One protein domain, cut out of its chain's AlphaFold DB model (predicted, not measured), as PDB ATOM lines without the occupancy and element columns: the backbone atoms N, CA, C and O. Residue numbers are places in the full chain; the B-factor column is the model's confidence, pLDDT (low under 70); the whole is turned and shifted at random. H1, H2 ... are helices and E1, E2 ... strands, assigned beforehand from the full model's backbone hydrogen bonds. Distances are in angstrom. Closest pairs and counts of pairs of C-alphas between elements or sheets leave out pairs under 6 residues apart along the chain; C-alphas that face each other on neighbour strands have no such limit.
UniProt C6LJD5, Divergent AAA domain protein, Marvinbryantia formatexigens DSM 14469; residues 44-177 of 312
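Overview. This is residues 44 to 177 of the 312 residues of the protein "Divergent AAA domain protein" of Marvinbryantia formatexigens DSM 14469 (UniProt C6LJD5). A sheet of four strands, E1 E2 E4 E3, has H1 and H2 packed over one face, and a small sheet of three strands, E5 E6 E7, packs on H1, which lies in the middle between the two sheets. H3 lies at one far end of the elongated whole, and the tip of the hairpin of E3 and E4 at the other. The printed part has 134 residues with three named helices and seven named strands, along the chain E1 H1 E2 H2 E3 E4 E5 E6 E7 H3; the class is mixed, helices and strands. The larger sheet is mixed, the smaller one antiparallel. The whole is compact, with a radius of gyration of the C-alphas of 14.6 A, and spans 47 by 29 by 23 A.

Arrangement. The larger sheet runs E1, residues 50 to 53, E2, residues 77 to 81, E4, residues 128 to 134, and E3, residues 116 to 122. E1 and E2 are parallel (N 51 and O 78, 2.9 A), E2 and E4 antiparallel (N 79 and O 132, 2.8 A), and the hairpin E3 and E4 antiparallel (N 119 and O 131, 2.8 A). H1, residues 62 to 73, and H2, residues 95 to 109, are on the same face, making two layers, helices over one face of a sheet. H1 lies over E2 at a height over the sheet of 9.1 A, along the strands; H2 lies over E4 at 9.8 A, also along them. E1, H1, E2 form a strand-helix-strand unit, two parallel neighbours joined through a helix; E2, H2, E3 form a split one, with E4 between its strands; both crossovers are right-handed. H1 and H2 only just touch, with 3 pairs of C-alphas within 8 A, the closest Leu 65 and Ile 106 at 7.0 A, at a steep tilt of 65 degrees. E5, residues 143 to 146, E6, residues 149 to 156, and E7, residues 159 to 162, form a meander, each strand the antiparallel neighbour of the one before (N 144 and O 151, 2.8 A; N 156 and O 159, 2.8 A). H1 is on this sheet too, in two layers, at a height over the sheet of 5.6 A and across the strands; the closest C-alphas of H1 and E6 are those of Ala 70 and Ile 154, 4.2 A. H3, residues 165 to 175, only grazes this sheet with residues 167 to 171. Every O i to N i+4 pair is within hydrogen-bond range in H2 and H3, and 7 of 8 in H1.

Along the chain. E1 begins at C-alpha 50, (-31.667, -43.844, -54.867). From first to last C-alpha E6 measures 21.0 A, H2 20.7 A, E3 19.8 A, E4 19.5 A, H1 15.8 A and H3 15.5 A. H3 ends at C-alpha 175, (-21.231, -62.290, -47.061).

Size, cuts and confidence. The C-alphas of Asp 125 and Lys 176 are the two farthest apart, 46.8 A. The printed part has no cut. The link from E2 to H2, residues 82 to 94, is long. The mean pLDDT of the printed part is 88.6, and residues 44 to 48 are under 70.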
ATOM      1  N   LEU A  44     -32.122 -37.293 -61.182       41.16
ATOM      2  CA  LEU A  44     -33.210 -37.390 -62.159       41.16
ATOM      3  C   LEU A  44     -33.668 -38.855 -62.267       41.16
ATOM      4  O   LEU A  44     -32.972 -39.687 -62.846       41.16
ATOM      5  N   GLY A  45     -34.848 -39.150 -61.715       49.97
ATOM      6  CA  GLY A  45     -35.476 -40.477 -61.725       49.97
ATOM      7  C   GLY A  45     -35.088 -41.391 -60.555       49.97
ATOM      8  O   GLY A  45     -34.077 -41.193 -59.887       49.97
ATOM      9  N   GLU A  46     -35.914 -42.402 -60.278       54.16
ATOM     10  CA  GLU A  46     -35.537 -43.500 -59.385       54.16
ATOM     11  C   GLU A  46     -34.512 -44.380 -60.108       54.16
ATOM     12  O   GLU A  46     -34.848 -45.106 -61.044       54.16
ATOM     13  N   THR A  47     -33.246 -44.309 -59.706       61.47
ATOM     14  CA  THR A  47     -32.236 -45.252 -60.191       61.47
ATOM     15  C   THR A  47     -31.997 -46.355 -59.167       61.47
ATOM     16  O   THR A  47     -32.530 -46.362 -58.054       61.47
ATOM     17  N   THR A  48     -31.132 -47.294 -59.525       68.25
ATOM     18  CA  THR A  48     -30.690 -48.380 -58.642       68.25
ATOM     19  C   THR A  48     -30.091 -47.872 -57.319       68.25
ATOM     20  O   THR A  48     -30.117 -48.584 -56.320       68.25
ATOM     21  N   GLU A  49     -29.580 -46.641 -57.302       79.50
ATOM     22  CA  GLU A  49     -28.797 -46.031 -56.222       79.50
ATOM     23  C   GLU A  49     -29.615 -45.118 -55.302       79.50
ATOM     24  O   GLU A  49     -29.134 -44.768 -54.227       79.50
ATOM     25  N   TYR A  50     -30.834 -44.727 -55.685       83.38
ATOM     26  CA  TYR A  50     -31.667 -43.844 -54.867       83.38
ATOM     27  C   TYR A  50     -33.142 -44.240 -54.882       83.38
ATOM     28  O   TYR A  50     -33.669 -44.713 -55.886       83.38
ATOM     29  N   ASP A  51     -33.804 -44.047 -53.743       85.25
ATOM     30  CA  ASP A  51     -35.234 -44.286 -53.548       85.25
ATOM     31  C   ASP A  51     -35.855 -43.053 -52.882       85.25
ATOM     32  O   ASP A  51     -35.336 -42.554 -51.880       85.25
ATOM     33  N   LYS A  52     -36.940 -42.535 -53.458       89.25
ATOM     34  CA  LYS A  52     -37.639 -41.340 -52.968       89.25
ATOM     35  C   LYS A  52     -38.925 -41.766 -52.274       89.25
ATOM     36  O   LYS A  52     -39.590 -42.721 -52.677       89.25
ATOM     37  N   LYS A  53     -39.254 -41.101 -51.172       89.62
ATOM     38  CA  LYS A  53     -40.473 -41.342 -50.401       89.62
ATOM     39  C   LYS A  53     -41.063 -40.006 -49.980       89.62
ATOM     40  O   LYS A  53     -40.361 -39.148 -49.443       89.62
ATOM     41  N   GLN A  54     -42.366 -39.846 -50.166       89.44
ATOM     42  CA  GLN A  54     -43.066 -38.637 -49.745       89.44
ATOM     43  C   GLN A  54     -42.973 -38.433 -48.226       89.44
ATOM     44  O   GLN A  54     -42.680 -37.330 -47.772       89.44
ATOM     45  N   GLU A  55     -43.160 -39.495 -47.442       90.50
ATOM     46  CA  GLU A  55     -43.148 -39.445 -45.981       90.50
ATOM     47  C   GLU A  55     -42.525 -40.701 -45.356       90.50
ATOM     48  O   GLU A  55     -42.355 -41.735 -46.007       90.50
ATOM     49  N   VAL A  56     -42.189 -40.616 -44.065       91.25
ATOM     50  CA  VAL A  56     -41.818 -41.788 -43.263       91.25
ATOM     51  C   VAL A  56     -43.102 -42.486 -42.817       91.25
ATOM     52  O   VAL A  56     -43.724 -42.094 -41.830       91.25
ATOM     53  N   GLU A  57     -43.507 -43.536 -43.532       90.81
ATOM     54  CA  GLU A  57     -44.704 -44.305 -43.181       90.81
ATOM     55  C   GLU A  57     -44.541 -45.028 -41.828       90.81
ATOM     56  O   GLU A  57     -43.966 -46.118 -41.730       90.81
ATOM     57  N   MET A  58     -45.106 -44.439 -40.772       88.62
ATOM     58  CA  MET A  58     -45.014 -44.954 -39.398       88.62
ATOM     59  C   MET A  58     -45.808 -46.255 -39.193       88.62
ATOM     60  O   MET A  58     -45.405 -47.140 -38.438       88.62
ATOM     61  N   ARG A  59     -46.961 -46.384 -39.867       88.25
ATOM     62  CA  ARG A  59     -47.871 -47.539 -39.728       88.25
ATOM     63  C   ARG A  59     -47.413 -48.765 -40.511       88.25
ATOM     64  O   ARG A  59     -47.752 -49.882 -40.131       88.25
ATOM     65  N   LYS A  60     -46.664 -48.565 -41.598       90.00
ATOM     66  CA  LYS A  60     -46.172 -49.636 -42.471       90.00
ATOM     67  C   LYS A  60     -44.668 -49.490 -42.733       90.00
ATOM     68  O   LYS A  60     -44.274 -49.289 -43.874       90.00
ATOM     69  N   PRO A  61     -43.801 -49.686 -41.720       91.00
ATOM     70  CA  PRO A  61     -42.356 -49.515 -41.889       91.00
ATOM     71  C   PRO A  61     -41.739 -50.382 -43.001       91.00
ATOM     72  O   PRO A  61     -40.707 -50.028 -43.564       91.00
ATOM     73  N   LYS A  62     -42.382 -51.509 -43.354       92.94
ATOM     74  CA  LYS A  62     -41.960 -52.394 -44.452       92.94
ATOM     75  C   LYS A  62     -41.807 -51.661 -45.792       92.94
ATOM     76  O   LYS A  62     -40.957 -52.062 -46.586       92.94
ATOM     77  N   SER A  63     -42.599 -50.616 -46.059       92.19
ATOM     78  CA  SER A  63     -42.619 -49.923 -47.358       92.19
ATOM     79  C   SER A  63     -41.273 -49.303 -47.732       92.19
ATOM     80  O   SER A  63     -40.900 -49.334 -48.905       92.19
ATOM     81  N   TRP A  64     -40.518 -48.830 -46.741       93.25
ATOM     82  CA  TRP A  64     -39.207 -48.211 -46.922       93.25
ATOM     83  C   TRP A  64     -38.060 -49.059 -46.345       93.25
ATOM     84  O   TRP A  64     -36.952 -49.035 -46.880       93.25
ATOM     85  N   LEU A  65     -38.306 -49.897 -45.327       95.19
ATOM     86  CA  LEU A  65     -37.288 -50.817 -44.793       95.19
ATOM     87  C   LEU A  65     -36.849 -51.878 -45.809       95.19
ATOM     88  O   LEU A  65     -35.687 -52.286 -45.797       95.19
ATOM     89  N   LYS A  66     -37.734 -52.283 -46.732       94.94
ATOM     90  CA  LYS A  66     -37.351 -53.161 -47.850       94.94
ATOM     91  C   LYS A  66     -36.241 -52.545 -48.708       94.94
ATOM     92  O   LYS A  66     -35.372 -53.265 -49.185       94.94
ATOM     93  N   SER A  67     -36.241 -51.220 -48.866       94.56
ATOM     94  CA  SER A  67     -35.210 -50.499 -49.612       94.56
ATOM     95  C   SER A  67     -33.907 -50.434 -48.826       94.56
ATOM     96  O   SER A  67     -32.854 -50.656 -49.409       94.56
ATOM     97  N   VAL A  68     -33.958 -50.261 -47.501       95.31
ATOM     98  CA  VAL A  68     -32.763 -50.347 -46.638       95.31
ATOM     99  C   VAL A  68     -32.101 -51.728 -46.742       95.31
ATOM    100  O   VAL A  68     -30.901 -51.808 -46.992       95.31
ATOM    101  N   SER A  69     -32.882 -52.813 -46.631       96.06
ATOM    102  CA  SER A  69     -32.387 -54.187 -46.841       96.06
ATOM    103  C   SER A  69     -31.805 -54.362 -48.250       96.06
ATOM    104  O   SER A  69     -30.690 -54.862 -48.395       96.06
ATOM    105  N   ALA A  70     -32.503 -53.887 -49.287       94.81
ATOM    106  CA  ALA A  70     -32.045 -53.976 -50.673       94.81
ATOM    107  C   ALA A  70     -30.744 -53.202 -50.941       94.81
ATOM    108  O   ALA A  70     -29.872 -53.716 -51.642       94.81
ATOM    109  N   PHE A  71     -30.583 -52.004 -50.376       94.88
ATOM    110  CA  PHE A  71     -29.362 -51.209 -50.512       94.88
ATOM    111  C   PHE A  71     -28.178 -51.873 -49.809       94.88
ATOM    112  O   PHE A  71     -27.121 -52.028 -50.427       94.88
ATOM    113  N   ALA A  72     -28.370 -52.353 -48.577       94.38
ATOM    114  CA  ALA A  72     -27.336 -53.076 -47.841       94.38
ATOM    115  C   ALA A  72     -26.924 -54.376 -48.562       94.38
ATOM    116  O   ALA A  72     -25.736 -54.673 -48.679       94.38
ATOM    117  N   ASN A  73     -27.887 -55.106 -49.138       94.12
ATOM    118  CA  ASN A  73     -27.645 -56.304 -49.950       94.12
ATOM    119  C   ASN A  73     -27.076 -56.022 -51.346       94.12
ATOM    120  O   ASN A  73     -26.591 -56.944 -52.003       94.12
ATOM    121  N   GLY A  74     -27.139 -54.776 -51.813       90.12
ATOM    122  CA  GLY A  74     -26.761 -54.343 -53.154       90.12
ATOM    123  C   GLY A  74     -25.404 -53.647 -53.194       90.12
ATOM    124  O   GLY A  74     -24.387 -54.196 -52.765       90.12
ATOM    125  N   ASN A  75     -25.371 -52.448 -53.769       87.69
ATOM    126  CA  ASN A  75     -24.171 -51.614 -53.867       87.69
ATOM    127  C   ASN A  75     -24.210 -50.417 -52.902       87.69
ATOM    128  O   ASN A  75     -23.421 -49.490 -53.061       87.69
ATOM    129  N   GLY A  76     -25.086 -50.455 -51.895       89.38
ATOM    130  CA  GLY A  76     -25.477 -49.274 -51.135       89.38
ATOM    131  C   GLY A  76     -26.513 -48.441 -51.891       89.38
ATOM    132  O   GLY A  76     -26.986 -48.832 -52.961       89.38
ATOM    133  N   GLY A  77     -26.884 -47.309 -51.308       90.81
ATOM    134  CA  GLY A  77     -27.793 -46.354 -51.924       90.81
ATOM    135  C   GLY A  77     -28.326 -45.328 -50.937       90.81
ATOM    136  O   GLY A  77     -27.968 -45.321 -49.759       90.81
ATOM    137  N   VAL A  78     -29.184 -44.442 -51.429       92.25
ATOM    138  CA  VAL A  78     -29.699 -43.303 -50.673       92.25
ATOM    139  C   VAL A  78     -31.221 -43.321 -50.673       92.25
ATOM    140  O   VAL A  78     -31.862 -43.261 -51.718       92.25
ATOM    141  N   LEU A  79     -31.809 -43.367 -49.484       92.25
ATOM    142  CA  LEU A  79     -33.242 -43.218 -49.279       92.25
ATOM    143  C   LEU A  79     -33.541 -41.771 -48.871       92.25
ATOM    144  O   LEU A  79     -32.991 -41.274 -47.889       92.25
ATOM    145  N   ILE A  80     -34.393 -41.088 -49.631       91.81
ATOM    146  CA  ILE A  80     -34.705 -39.669 -49.442       91.81
ATOM    147  C   ILE A  80     -36.185 -39.523 -49.099       91.81
ATOM    148  O   ILE A  80     -37.048 -39.869 -49.904       91.81
ATOM    149  N   PHE A  81     -36.479 -38.972 -47.924       93.00
ATOM    150  CA  PHE A  81     -37.839 -38.681 -47.481       93.00
ATOM    151  C   PHE A  81     -38.191 -37.197 -47.639       93.00
ATOM    152  O   PHE A  81     -37.352 -36.325 -47.394       93.00
ATOM    153  N   GLY A  82     -39.455 -36.915 -47.964       89.25
ATOM    154  CA  GLY A  82     -39.996 -35.568 -48.162       89.25
ATOM    155  C   GLY A  82     -40.101 -35.143 -49.631       89.25
ATOM    156  O   GLY A  82     -40.287 -33.954 -49.898       89.25
ATOM    157  N   ILE A  83     -39.969 -36.086 -50.571       87.25
ATOM    158  CA  ILE A  83     -40.074 -35.857 -52.021       87.25
ATOM    159  C   ILE A  83     -41.171 -36.767 -52.580       87.25
ATOM    160  O   ILE A  83     -41.149 -37.970 -52.322       87.25
ATOM    161  N   ALA A  84     -42.128 -36.195 -53.308       84.94
ATOM    162  CA  ALA A  84     -43.159 -36.946 -54.020       84.94
ATOM    163  C   ALA A  84     -42.627 -37.587 -55.309       84.94
ATOM    164  O   ALA A  84     -41.574 -37.214 -55.822       84.94
ATOM    165  N   ASP A  85     -43.393 -38.533 -55.849       81.50
ATOM    166  CA  ASP A  85     -43.043 -39.277 -57.066       81.50
ATOM    167  C   ASP A  85     -42.909 -38.372 -58.308       81.50
ATOM    168  O   ASP A  85     -42.219 -38.720 -59.263       81.50
ATOM    169  N   ASP A  86     -43.543 -37.195 -58.293       81.19
ATOM    170  CA  ASP A  86     -43.456 -36.158 -59.329       81.19
ATOM    171  C   ASP A  86     -42.265 -35.194 -59.135       81.19
ATOM    172  O   ASP A  86     -42.216 -34.132 -59.755       81.19
ATOM    173  N   ASP A  87     -41.319 -35.554 -58.261       79.88
ATOM    174  CA  ASP A  87     -40.176 -34.746 -57.823       79.88
ATOM    175  C   ASP A  87     -40.545 -33.461 -57.056       79.88
ATOM    176  O   ASP A  87     -39.682 -32.617 -56.778       79.88
ATOM    177  N   THR A  88     -41.803 -33.313 -56.622       83.44
ATOM    178  CA  THR A  88     -42.212 -32.181 -55.787       83.44
ATOM    179  C   THR A  88     -41.666 -32.325 -54.365       83.44
ATOM    180  O   THR A  88     -41.906 -33.306 -53.658       83.44
ATOM    181  N   VAL A  89     -40.961 -31.295 -53.892       86.25
ATOM    182  CA  VAL A  89     -40.485 -31.207 -52.505       86.25
ATOM    183  C   VAL A  89     -41.668 -30.891 -51.587       86.25
ATOM    184  O   VAL A  89     -42.200 -29.779 -51.609       86.25
ATOM    185  N   ILE A  90     -42.069 -31.839 -50.742       87.25
ATOM    186  CA  ILE A  90     -43.153 -31.671 -49.757       87.25
ATOM    187  C   ILE A  90     -42.574 -31.295 -48.392       87.25
ATOM    188  O   ILE A  90     -43.037 -30.338 -47.771       87.25
ATOM    189  N   GLY A  91     -41.496 -31.970 -47.994       86.81
ATOM    190  CA  GLY A  91     -40.881 -31.834 -46.680       86.81
ATOM    191  C   GLY A  91     -41.556 -32.668 -45.591       86.81
ATOM    192  O   GLY A  91     -42.659 -33.175 -45.758       86.81
ATOM    193  N   ILE A  92     -40.866 -32.803 -44.462       89.50
ATOM    194  CA  ILE A  92     -41.327 -33.515 -43.267       89.50
ATOM    195  C   ILE A  92     -41.516 -32.494 -42.143       89.50
ATOM    196  O   ILE A  92     -40.576 -31.773 -41.801       89.50
ATOM    197  N   GLU A  93     -42.719 -32.446 -41.565       85.38
ATOM    198  CA  GLU A  93     -43.062 -31.509 -40.485       85.38
ATOM    199  C   GLU A  93     -42.259 -31.799 -39.204       85.38
ATOM    200  O   GLU A  93     -41.524 -30.936 -38.722       85.38
ATOM    201  N   ASP A  94     -42.326 -33.033 -38.689       89.38
ATOM    202  CA  ASP A  94     -41.590 -33.467 -37.493       89.38
ATOM    203  C   ASP A  94     -40.357 -34.309 -37.856       89.38
ATOM    204  O   ASP A  94     -40.312 -35.535 -37.718       89.38
ATOM    205  N   ILE A  95     -39.329 -33.622 -38.356       89.56
ATOM    206  CA  ILE A  95     -38.088 -34.250 -38.828       89.56
ATOM    207  C   ILE A  95     -37.326 -34.995 -37.720       89.56
ATOM    208  O   ILE A  95     -36.656 -35.992 -37.994       89.56
ATOM    209  N   LYS A  96     -37.427 -34.533 -36.465       89.50
ATOM    210  CA  LYS A  96     -36.720 -35.142 -35.330       89.50
ATOM    211  C   LYS A  96     -37.315 -36.503 -35.012       89.50
ATOM    212  O   LYS A  96     -36.583 -37.491 -35.046       89.50
ATOM    213  N   ASN A  97     -38.628 -36.553 -34.800       92.44
ATOM    214  CA  ASN A  97     -39.338 -37.800 -34.545       92.44
ATOM    215  C   ASN A  97     -39.198 -38.773 -35.725       92.44
ATOM    216  O   ASN A  97     -38.916 -39.950 -35.530       92.44
ATOM    217  N   ALA A  98     -39.287 -38.272 -36.964       91.94
ATOM    218  CA  ALA A  98     -39.049 -39.078 -38.159       91.94
ATOM    219  C   ALA A  98     -37.646 -39.713 -38.168       91.94
ATOM    220  O   ALA A  98     -37.518 -40.915 -38.395       91.94
ATOM    221  N   SER A  99     -36.596 -38.936 -37.882       92.38
ATOM    222  CA  SER A  99     -35.217 -39.444 -37.858       92.38
ATOM    223  C   SER A  99     -34.978 -40.483 -36.756       92.38
ATOM    224  O   SER A  99     -34.313 -41.495 -36.988       92.38
ATOM    225  N   GLU A 100     -35.559 -40.271 -35.572       93.81
ATOM    226  CA  GLU A 100     -35.461 -41.197 -34.446       93.81
ATOM    227  C   GLU A 100     -36.204 -42.499 -34.746       93.81
ATOM    228  O   GLU A 100     -35.638 -43.583 -34.592       93.81
ATOM    229  N   PHE A 101     -37.418 -42.397 -35.292       94.88
ATOM    230  CA  PHE A 101     -38.208 -43.547 -35.708       94.88
ATOM    231  C   PHE A 101     -37.501 -44.376 -36.782       94.88
ATOM    232  O   PHE A 101     -37.442 -45.601 -36.668       94.88
ATOM    233  N   VAL A 102     -36.933 -43.733 -37.809       94.38
ATOM    234  CA  VAL A 102     -36.182 -44.433 -38.862       94.38
ATOM    235  C   VAL A 102     -34.993 -45.182 -38.261       94.38
ATOM    236  O   VAL A 102     -34.844 -46.382 -38.494       94.38
ATOM    237  N   SER A 103     -34.190 -44.510 -37.431       93.69
ATOM    238  CA  SER A 103     -33.034 -45.110 -36.750       93.69
ATOM    239  C   SER A 103     -33.424 -46.314 -35.890       93.69
ATOM    240  O   SER A 103     -32.803 -47.375 -35.970       93.69
ATOM    241  N   GLN A 104     -34.483 -46.167 -35.090       94.94
ATOM    242  CA  GLN A 104     -35.005 -47.226 -34.237       94.94
ATOM    243  C   GLN A 104     -35.482 -48.417 -35.070       94.94
ATOM    244  O   GLN A 104     -35.104 -49.553 -34.796       94.94
ATOM    245  N   LYS A 105     -36.277 -48.178 -36.116       95.06
ATOM    246  CA  LYS A 105     -36.842 -49.256 -36.933       95.06
ATOM    247  C   LYS A 105     -35.796 -50.004 -37.746       95.06
ATOM    248  O   LYS A 105     -35.941 -51.212 -37.899       95.06
ATOM    249  N   ILE A 106     -34.738 -49.337 -38.210       94.44
ATOM    250  CA  ILE A 106     -33.603 -50.020 -38.846       94.44
ATOM    251  C   ILE A 106     -32.942 -50.978 -37.846       94.44
ATOM    252  O   ILE A 106     -32.723 -52.133 -38.187       94.44
ATOM    253  N   LYS A 107     -32.699 -50.544 -36.602       92.88
ATOM    254  CA  LYS A 107     -32.107 -51.396 -35.551       92.88
ATOM    255  C   LYS A 107     -33.000 -52.561 -35.129       92.88
ATOM    256  O   LYS A 107     -32.499 -53.627 -34.812       92.88
ATOM    257  N   GLU A 108     -34.311 -52.343 -35.074       93.88
ATOM    258  CA  GLU A 108     -35.267 -53.362 -34.625       93.88
ATOM    259  C   GLU A 108     -35.575 -54.410 -35.694       93.88
ATOM    260  O   GLU A 108     -35.898 -55.547 -35.357       93.88
ATOM    261  N   ARG A 109     -35.578 -54.007 -36.971       94.56
ATOM    262  CA  ARG A 109     -36.113 -54.832 -38.058       94.56
ATOM    263  C   ARG A 109     -35.091 -55.241 -39.104       94.56
ATOM    264  O   ARG A 109     -35.465 -56.048 -39.942       94.56
ATOM    265  N   ILE A 110     -33.867 -54.717 -39.102       95.62
ATOM    266  CA  ILE A 110     -32.826 -55.140 -40.047       95.62
ATOM    267  C   ILE A 110     -31.700 -55.856 -39.304       95.62
ATOM    268  O   ILE A 110     -31.131 -55.293 -38.371       95.62
ATOM    269  N   ASP A 111     -31.372 -57.070 -39.747       92.62
ATOM    270  CA  ASP A 111     -30.280 -57.881 -39.199       92.62
ATOM    271  C   ASP A 111     -29.439 -58.513 -40.328       92.62
ATOM    272  O   ASP A 111     -30.016 -59.113 -41.242       92.62
ATOM    273  N   PRO A 112     -28.099 -58.403 -40.307       92.44
ATOM    274  CA  PRO A 112     -27.293 -57.619 -39.365       92.44
ATOM    275  C   PRO A 112     -27.549 -56.108 -39.467       92.44
ATOM    276  O   PRO A 112     -28.130 -55.622 -40.435       92.44
ATOM    277  N   PHE A 113     -27.116 -55.342 -38.460       90.31
ATOM    278  CA  PHE A 113     -27.293 -53.888 -38.458       90.31
ATOM    279  C   PHE A 113     -26.463 -53.234 -39.585       90.31
ATOM    280  O   PHE A 113     -25.235 -53.362 -39.585       90.31
ATOM    281  N   PRO A 114     -27.089 -52.532 -40.551       91.38
ATOM    282  CA  PRO A 114     -26.361 -51.893 -41.640       91.38
ATOM    283  C   PRO A 114     -25.664 -50.610 -41.179       91.38
ATOM    284  O   PRO A 114     -26.152 -49.891 -40.306       91.38
ATOM    285  N   GLU A 115     -24.545 -50.275 -41.821       91.75
ATOM    286  CA  GLU A 115     -23.913 -48.968 -41.651       91.75
ATOM    287  C   GLU A 115     -24.723 -47.907 -42.410       91.75
ATOM    288  O   GLU A 115     -24.872 -47.962 -43.634       91.75
ATOM    289  N   VAL A 116     -25.285 -46.955 -41.662       92.75
ATOM    290  CA  VAL A 116     -26.203 -45.938 -42.184       92.75
ATOM    291  C   VAL A 116     -25.791 -44.554 -41.697       92.75
ATOM    292  O   VAL A 116     -25.573 -44.343 -40.503       92.75
ATOM    293  N   THR A 117     -25.748 -43.586 -42.612       92.31
ATOM    294  CA  THR A 117     -25.543 -42.166 -42.309       92.31
ATOM    295  C   THR A 117     -26.822 -41.384 -42.586       92.31
ATOM    296  O   THR A 117     -27.289 -41.318 -43.720       92.31
ATOM    297  N   MET A 118     -27.380 -40.746 -41.557       91.25
ATOM    298  CA  MET A 118     -28.560 -39.888 -41.700       91.25
ATOM    299  C   MET A 118     -28.165 -38.413 -41.745       91.25
ATOM    300  O   MET A 118     -27.311 -37.960 -40.982       91.25
ATOM    301  N   GLN A 119     -28.806 -37.654 -42.627       89.62
ATOM    302  CA  GLN A 119     -28.602 -36.220 -42.797       89.62
ATOM    303  C   GLN A 119     -29.957 -35.525 -42.888       89.62
ATOM    304  O   GLN A 119     -30.835 -35.950 -43.636       89.62
ATOM    305  N   ILE A 120     -30.116 -34.441 -42.131       88.88
ATOM    306  CA  ILE A 120     -31.278 -33.560 -42.232       88.88
ATOM    307  C   ILE A 120     -30.887 -32.374 -43.099       88.88
ATOM    308  O   ILE A 120     -29.860 -31.737 -42.853       88.88
ATOM    309  N   GLN A 121     -31.716 -32.068 -44.089       83.69
ATOM    310  CA  GLN A 121     -31.481 -30.957 -44.992       83.69
ATOM    311  C   GLN A 121     -32.703 -30.051 -45.095       83.69
ATOM    312  O   GLN A 121     -33.791 -30.505 -45.430       83.69
ATOM    313  N   SER A 122     -32.507 -28.754 -44.872       83.94
ATOM    314  CA  SER A 122     -33.531 -27.740 -45.118       83.94
ATOM    315  C   SER A 122     -33.385 -27.167 -46.528       83.94
ATOM    316  O   SER A 122     -32.280 -26.875 -46.989       83.94
ATOM    317  N   THR A 123     -34.509 -27.025 -47.220       79.88
ATOM    318  CA  THR A 123     -34.610 -26.396 -48.544       79.88
ATOM    319  C   THR A 123     -34.699 -24.870 -48.426       79.88
ATOM    320  O   THR A 123     -34.960 -24.351 -47.339       79.88
ATOM    321  N   GLU A 124     -34.495 -24.135 -49.528       75.69
ATOM    322  CA  GLU A 124     -34.646 -22.664 -49.546       75.69
ATOM    323  C   GLU A 124     -36.070 -22.224 -49.146       75.69
ATOM    324  O   GLU A 124     -36.232 -21.181 -48.517       75.69
ATOM    325  N   ASP A 125     -37.074 -23.072 -49.395       75.56
ATOM    326  CA  ASP A 125     -38.480 -22.849 -49.035       75.56
ATOM    327  C   ASP A 125     -38.818 -23.260 -47.583       75.56
ATOM    328  O   ASP A 125     -39.987 -23.333 -47.206       75.56
ATOM    329  N   GLY A 126     -37.813 -23.581 -46.758       79.81
ATOM    330  CA  GLY A 126     -37.989 -23.936 -45.342       79.81
ATOM    331  C   GLY A 126     -38.494 -25.360 -45.080       79.81
ATOM    332  O   GLY A 126     -38.727 -25.725 -43.928       79.81
ATOM    333  N   LYS A 127     -38.639 -26.192 -46.117       86.88
ATOM    334  CA  LYS A 127     -39.041 -27.605 -45.989       86.88
ATOM    335  C   LYS A 127     -37.851 -28.475 -45.593       86.88
ATOM    336  O   LYS A 127     -36.774 -28.309 -46.164       86.88
ATOM    337  N   ASN A 128     -38.047 -29.415 -44.669       88.44
ATOM    338  CA  ASN A 128     -36.998 -30.329 -44.203       88.44
ATOM    339  C   ASN A 128     -37.080 -31.692 -44.903       88.44
ATOM    340  O   ASN A 128     -38.158 -32.268 -45.001       88.44
ATOM    341  N   LEU A 129     -35.941 -32.221 -45.331       89.94
ATOM    342  CA  LEU A 129     -35.767 -33.537 -45.942       89.94
ATOM    343  C   LEU A 129     -34.907 -34.419 -45.035       89.94
ATOM    344  O   LEU A 129     -33.957 -33.933 -44.411       89.94
ATOM    345  N   LEU A 130     -35.217 -35.715 -44.990       91.88
ATOM    346  CA  LEU A 130     -34.391 -36.722 -44.321       91.88
ATOM    347  C   LEU A 130     -33.710 -37.582 -45.382       91.88
ATOM    348  O   LEU A 130     -34.375 -38.278 -46.143       91.88
ATOM    349  N   ILE A 131     -32.384 -37.545 -45.408       92.06
ATOM    350  CA  ILE A 131     -31.554 -38.337 -46.314       92.06
ATOM    351  C   ILE A 131     -30.901 -39.447 -45.500       92.06
ATOM    352  O   ILE A 131     -30.224 -39.180 -44.507       92.06
ATOM    353  N   VAL A 132     -31.099 -40.687 -45.922       93.69
ATOM    354  CA  VAL A 132     -30.592 -41.894 -45.273       93.69
ATOM    355  C   VAL A 132     -29.695 -42.620 -46.263       93.69
ATOM    356  O   VAL A 132     -30.158 -43.288 -47.182       93.69
ATOM    357  N   GLU A 133     -28.393 -42.456 -46.091       93.25
ATOM    358  CA  GLU A 133     -27.365 -43.104 -46.898       93.25
ATOM    359  C   GLU A 133     -27.041 -44.467 -46.284       93.25
ATOM    360  O   GLU A 133     -26.582 -44.549 -45.145       93.25
ATOM    361  N   VAL A 134     -27.322 -45.538 -47.024       93.81
ATOM    362  CA  VAL A 134     -27.079 -46.924 -46.622       93.81
ATOM    363  C   VAL A 134     -25.836 -47.414 -47.346       93.81
ATOM    364  O   VAL A 134     -25.803 -47.488 -48.578       93.81
ATOM    365  N   MET A 135     -24.808 -47.770 -46.583       90.50
ATOM    366  CA  MET A 135     -23.569 -48.283 -47.152       90.50
ATOM    367  C   MET A 135     -23.763 -49.705 -47.678       90.50
ATOM    368  O   MET A 135     -24.613 -50.466 -47.209       90.50
ATOM    369  N   LYS A 136     -22.933 -50.092 -48.651       90.19
ATOM    370  CA  LYS A 136     -22.863 -51.481 -49.108       90.19
ATOM    371  C   LYS A 136     -22.493 -52.389 -47.932       90.19
ATOM    372  O   LYS A 136     -21.398 -52.283 -47.377       90.19
ATOM    373  N   GLY A 137     -23.378 -53.330 -47.635       87.88
ATOM    374  CA  GLY A 137     -23.192 -54.300 -46.575       87.88
ATOM    375  C   GLY A 137     -22.093 -55.313 -46.885       87.88
ATOM    376  O   GLY A 137     -21.942 -55.764 -48.025       87.88
ATOM    377  N   GLN A 138     -21.327 -55.673 -45.857       85.38
ATOM    378  CA  GLN A 138     -20.298 -56.717 -45.941       85.38
ATOM    379  C   GLN A 138     -20.817 -58.067 -45.439       85.38
ATOM    380  O   GLN A 138     -20.352 -59.109 -45.886       85.38
ATOM    381  N   GLU A 139     -21.826 -58.053 -44.568       87.69
ATOM    382  CA  GLU A 139     -22.371 -59.240 -43.902       87.69
ATOM    383  C   GLU A 139     -23.688 -59.692 -44.549       87.69
ATOM    384  O   GLU A 139     -24.673 -59.986 -43.879       87.69
ATOM    385  N   THR A 140     -23.747 -59.709 -45.883       90.75
ATOM    386  CA  THR A 140     -24.970 -60.122 -46.586       90.75
ATOM    387  C   THR A 140     -25.297 -61.598 -46.312       90.75
ATOM    388  O   THR A 140     -24.389 -62.431 -46.289       90.75
ATOM    389  N   PRO A 141     -26.577 -61.993 -46.225       95.25
ATOM    390  CA  PRO A 141     -27.779 -61.180 -46.427       95.25
ATOM    391  C   PRO A 141     -28.211 -60.353 -45.203       95.25
ATOM    392  O   PRO A 141     -28.282 -60.863 -44.093       95.25
ATOM    393  N   TYR A 142     -28.608 -59.107 -45.463       95.44
ATOM    394  CA  TYR A 142     -29.334 -58.213 -44.560       95.44
ATOM    395  C   TYR A 142     -30.829 -58.500 -44.670       95.44
ATOM    396  O   TYR A 142     -31.467 -58.166 -45.677       95.44
ATOM    397  N   TYR A 143     -31.382 -59.139 -43.649       95.50
ATOM    398  CA  TYR A 143     -32.783 -59.511 -43.562       95.50
ATOM    399  C   TYR A 143     -33.628 -58.393 -42.972       95.50
ATOM    400  O   TYR A 143     -33.208 -57.685 -42.064       95.50
ATOM    401  N   TYR A 144     -34.853 -58.280 -43.467       96.12
ATOM    402  CA  TYR A 144     -35.943 -57.596 -42.797       96.12
ATOM    403  C   TYR A 144     -36.735 -58.603 -41.958       96.12
ATOM    404  O   TYR A 144     -37.263 -59.587 -42.484       96.12
ATOM    405  N   HIS A 145     -36.856 -58.320 -40.667       93.06
ATOM    406  CA  HIS A 145     -37.697 -59.028 -39.717       93.06
ATOM    407  C   HIS A 145     -38.963 -58.221 -39.452       93.06
ATOM    408  O   HIS A 145     -38.934 -57.124 -38.886       93.06
ATOM    409  N   GLY A 146     -40.108 -58.769 -39.838       88.44
ATOM    410  CA  GLY A 146     -41.382 -58.121 -39.586       88.44
ATOM    411  C   GLY A 146     -42.556 -58.888 -40.160       88.44
ATOM    412  O   GLY A 146     -42.417 -59.720 -41.054       88.44
ATOM    413  N   ASP A 147     -43.738 -58.588 -39.628       83.50
ATOM    414  CA  ASP A 147     -45.011 -59.081 -40.165       83.50
ATOM    415  C   ASP A 147     -45.095 -60.626 -40.202       83.50
ATOM    416  O   ASP A 147     -45.736 -61.208 -41.071       83.50
ATOM    417  N   GLY A 148     -44.422 -61.295 -39.252       83.94
ATOM    418  CA  GLY A 148     -44.364 -62.759 -39.137       83.94
ATOM    419  C   GLY A 148     -43.395 -63.446 -40.107       83.94
ATOM    420  O   GLY A 148     -43.366 -64.672 -40.165       83.94
ATOM    421  N   SER A 149     -42.601 -62.675 -40.853       87.38
ATOM    422  CA  SER A 149     -41.681 -63.174 -41.878       87.38
ATOM    423  C   SER A 149     -40.271 -62.600 -41.721       87.38
ATOM    424  O   SER A 149     -40.082 -61.495 -41.209       87.38
ATOM    425  N   THR A 150     -39.289 -63.368 -42.189       92.75
ATOM    426  CA  THR A 150     -37.899 -62.935 -42.351       92.75
ATOM    427  C   THR A 150     -37.577 -62.995 -43.835       92.75
ATOM    428  O   THR A 150     -37.563 -64.079 -44.417       92.75
ATOM    429  N   GLU A 151     -37.344 -61.842 -44.452       94.94
ATOM    430  CA  GLU A 151     -37.158 -61.728 -45.900       94.94
ATOM    431  C   GLU A 151     -35.929 -60.871 -46.208       94.94
ATOM    432  O   GLU A 151     -35.732 -59.821 -45.603       94.94
ATOM    433  N   ALA A 152     -35.097 -61.293 -47.159       95.56
ATOM    434  CA  ALA A 152     -34.046 -60.444 -47.714       95.56
ATOM    435  C   ALA A 152     -34.566 -59.777 -48.988       95.56
ATOM    436  O   ALA A 152     -35.213 -60.433 -49.807       95.56
ATOM    437  N   PHE A 153     -34.266 -58.494 -49.178       95.56
ATOM    438  CA  PHE A 153     -34.639 -57.758 -50.384       95.56
ATOM    439  C   PHE A 153     -33.414 -57.467 -51.249       95.56
ATOM    440  O   PHE A 153     -32.302 -57.322 -50.739       95.56
ATOM    441  N   ILE A 154     -33.626 -57.371 -52.560       93.38
ATOM    442  CA  ILE A 154     -32.636 -56.947 -53.555       93.38
ATOM    443  C   ILE A 154     -33.223 -55.849 -54.442       93.38
ATOM    444  O   ILE A 154     -34.435 -55.797 -54.667       93.38
ATOM    445  N   ARG A 155     -32.357 -54.970 -54.949       89.88
ATOM    446  CA  ARG A 155     -32.741 -53.907 -55.883       89.88
ATOM    447  C   ARG A 155     -32.726 -54.458 -57.311       89.88
ATOM    448  O   ARG A 155     -31.690 -54.942 -57.764       89.88
ATOM    449  N   LEU A 156     -33.849 -54.374 -58.020       87.06
ATOM    450  CA  LEU A 156     -33.952 -54.653 -59.454       87.06
ATOM    451  C   LEU A 156     -34.471 -53.393 -60.150       87.06
ATOM    452  O   LEU A 156     -35.646 -53.055 -60.037       87.06
ATOM    453  N   GLY A 157     -33.584 -52.677 -60.844       83.62
ATOM    454  CA  GLY A 157     -33.916 -51.364 -61.401       83.62
ATOM    455  C   GLY A 157     -34.254 -50.372 -60.286       83.62
ATOM    456  O   GLY A 157     -33.431 -50.136 -59.403       83.62
ATOM    457  N   ASN A 158     -35.467 -49.822 -60.310       81.50
ATOM    458  CA  ASN A 158     -35.982 -48.886 -59.310       81.50
ATOM    459  C   ASN A 158     -36.775 -49.555 -58.171       81.50
ATOM    460  O   ASN A 158     -37.184 -48.879 -57.226       81.50
ATOM    461  N   GLU A 159     -36.971 -50.875 -58.210       87.00
ATOM    462  CA  GLU A 159     -37.784 -51.582 -57.221       87.00
ATOM    463  C   GLU A 159     -36.957 -52.450 -56.271       87.00
ATOM    464  O   GLU A 159     -35.914 -53.009 -56.614       87.00
ATOM    465  N   SER A 160     -37.464 -52.583 -55.046       92.19
ATOM    466  CA  SER A 160     -36.936 -53.487 -54.024       92.19
ATOM    467  C   SER A 160     -37.849 -54.713 -53.943       92.19
ATOM    468  O   SER A 160     -38.989 -54.599 -53.478       92.19
ATOM    469  N   VAL A 161     -37.358 -55.868 -54.399       93.56
ATOM    470  CA  VAL A 161     -38.106 -57.137 -54.468       93.56
ATOM    471  C   VAL A 161     -37.520 -58.181 -53.520       93.56
ATOM    472  O   VAL A 161     -36.336 -58.131 -53.186       93.56
ATOM    473  N   ALA A 162     -38.346 -59.130 -53.073       95.00
ATOM    474  CA  ALA A 162     -37.881 -60.225 -52.226       95.00
ATOM    475  C   ALA A 162     -36.897 -61.123 -52.996       95.00
ATOM    476  O   ALA A 162     -37.149 -61.513 -54.139       95.00
ATOM    477  N   ALA A 163     -35.774 -61.456 -52.363       94.31
ATOM    478  CA  ALA A 163     -34.773 -62.344 -52.927       94.31
ATOM    479  C   ALA A 163     -35.343 -63.764 -53.034       94.31
ATOM    480  O   ALA A 163     -35.750 -64.368 -52.042       94.31
ATOM    481  N   ASN A 164     -35.349 -64.319 -54.246       94.06
ATOM    482  CA  ASN A 164     -35.678 -65.728 -54.443       94.06
ATOM    483  C   ASN A 164     -34.549 -66.634 -53.906       94.06
ATOM    484  O   ASN A 164     -33.481 -66.165 -53.512       94.06
ATOM    485  N   ALA A 165     -34.749 -67.955 -53.928       91.56
ATOM    486  CA  ALA A 165     -33.766 -68.907 -53.404       91.56
ATOM    487  C   ALA A 165     -32.371 -68.804 -54.064       91.56
ATOM    488  O   ALA A 165     -31.357 -69.008 -53.394       91.56
ATOM    489  N   ALA A 166     -32.303 -68.480 -55.360       90.81
ATOM    490  CA  ALA A 166     -31.037 -68.338 -56.078       90.81
ATOM    491  C   ALA A 166     -30.289 -67.064 -55.657       90.81
ATOM    492  O   ALA A 166     -29.095 -67.117 -55.358       90.81
ATOM    493  N   GLU A 167     -30.999 -65.942 -55.560       92.06
ATOM    494  CA  GLU A 167     -30.439 -64.665 -55.111       92.06
ATOM    495  C   GLU A 167     -30.051 -64.711 -53.634       92.06
ATOM    496  O   GLU A 167     -28.970 -64.258 -53.263       92.06
ATOM    497  N   LEU A 168     -30.854 -65.360 -52.788       93.06
ATOM    498  CA  LEU A 168     -30.505 -65.565 -51.387       93.06
ATOM    499  C   LEU A 168     -29.211 -66.378 -51.249       93.06
ATOM    500  O   LEU A 168     -28.317 -65.998 -50.495       93.06
ATOM    501  N   LYS A 169     -29.062 -67.459 -52.027       90.12
ATOM    502  CA  LYS A 169     -27.814 -68.235 -52.068       90.12
ATOM    503  C   LYS A 169     -26.629 -67.362 -52.488       90.12
ATOM    504  O   LYS A 169     -25.555 -67.477 -51.900       90.12
ATOM    505  N   ARG A 170     -26.815 -66.469 -53.462       88.44
ATOM    506  CA  ARG A 170     -25.786 -65.520 -53.903       88.44
ATOM    507  C   ARG A 170     -25.397 -64.532 -52.799       88.44
ATOM    508  O   ARG A 170     -24.206 -64.300 -52.605       88.44
ATOM    509  N   LEU A 171     -26.365 -63.997 -52.055       91.31
ATOM    510  CA  LEU A 171     -26.109 -63.105 -50.919       91.31
ATOM    511  C   LEU A 171     -25.334 -63.810 -49.800       91.31
ATOM    512  O   LEU A 171     -24.375 -63.247 -49.281       91.31
ATOM    513  N   VAL A 172     -25.688 -65.056 -49.474       90.19
ATOM    514  CA  VAL A 172     -24.967 -65.859 -48.467       90.19
ATOM    515  C   VAL A 172     -23.513 -66.093 -48.873       90.19
ATOM    516  O   VAL A 172     -22.613 -66.006 -48.040       90.19
ATOM    517  N   LEU A 173     -23.263 -66.384 -50.152       85.62
ATOM    518  CA  LEU A 173     -21.900 -66.534 -50.662       85.62
ATOM    519  C   LEU A 173     -21.125 -65.216 -50.552       85.62
ATOM    520  O   LEU A 173     -20.014 -65.202 -50.021       85.62
ATOM    521  N   ARG A 174     -21.754 -64.103 -50.949       85.19
ATOM    522  CA  ARG A 174     -21.157 -62.766 -50.885       85.19
ATOM    523  C   ARG A 174     -20.739 -62.375 -49.466       85.19
ATOM    524  O   ARG A 174     -19.623 -61.896 -49.304       85.19
ATOM    525  N   GLY A 175     -21.570 -62.627 -48.452       81.62
ATOM    526  CA  GLY A 175     -21.231 -62.290 -47.061       81.62
ATOM    527  C   GLY A 175     -20.130 -63.167 -46.472       81.62
ATOM    528  O   GLY A 175     -19.368 -62.733 -45.619       81.62
ATOM    529  N   LYS A 176     -19.970 -64.391 -46.988       81.50
ATOM    530  CA  LYS A 176     -18.823 -65.257 -46.674       81.50
ATOM    531  C   LYS A 176     -17.560 -64.895 -47.460       81.50
ATOM    532  O   LYS A 176     -16.589 -65.646 -47.406       81.50
ATOM    533  N   ASN A 177     -17.581 -63.807 -48.235       76.31
ATOM    534  CA  ASN A 177     -16.531 -63.435 -49.184       76.31
ATOM    535  C   ASN A 177     -16.109 -64.612 -50.090       76.31
ATOM    536  O   ASN A 177     -14.935 -64.815 -50.390       76.31
TER     537      ASN A 177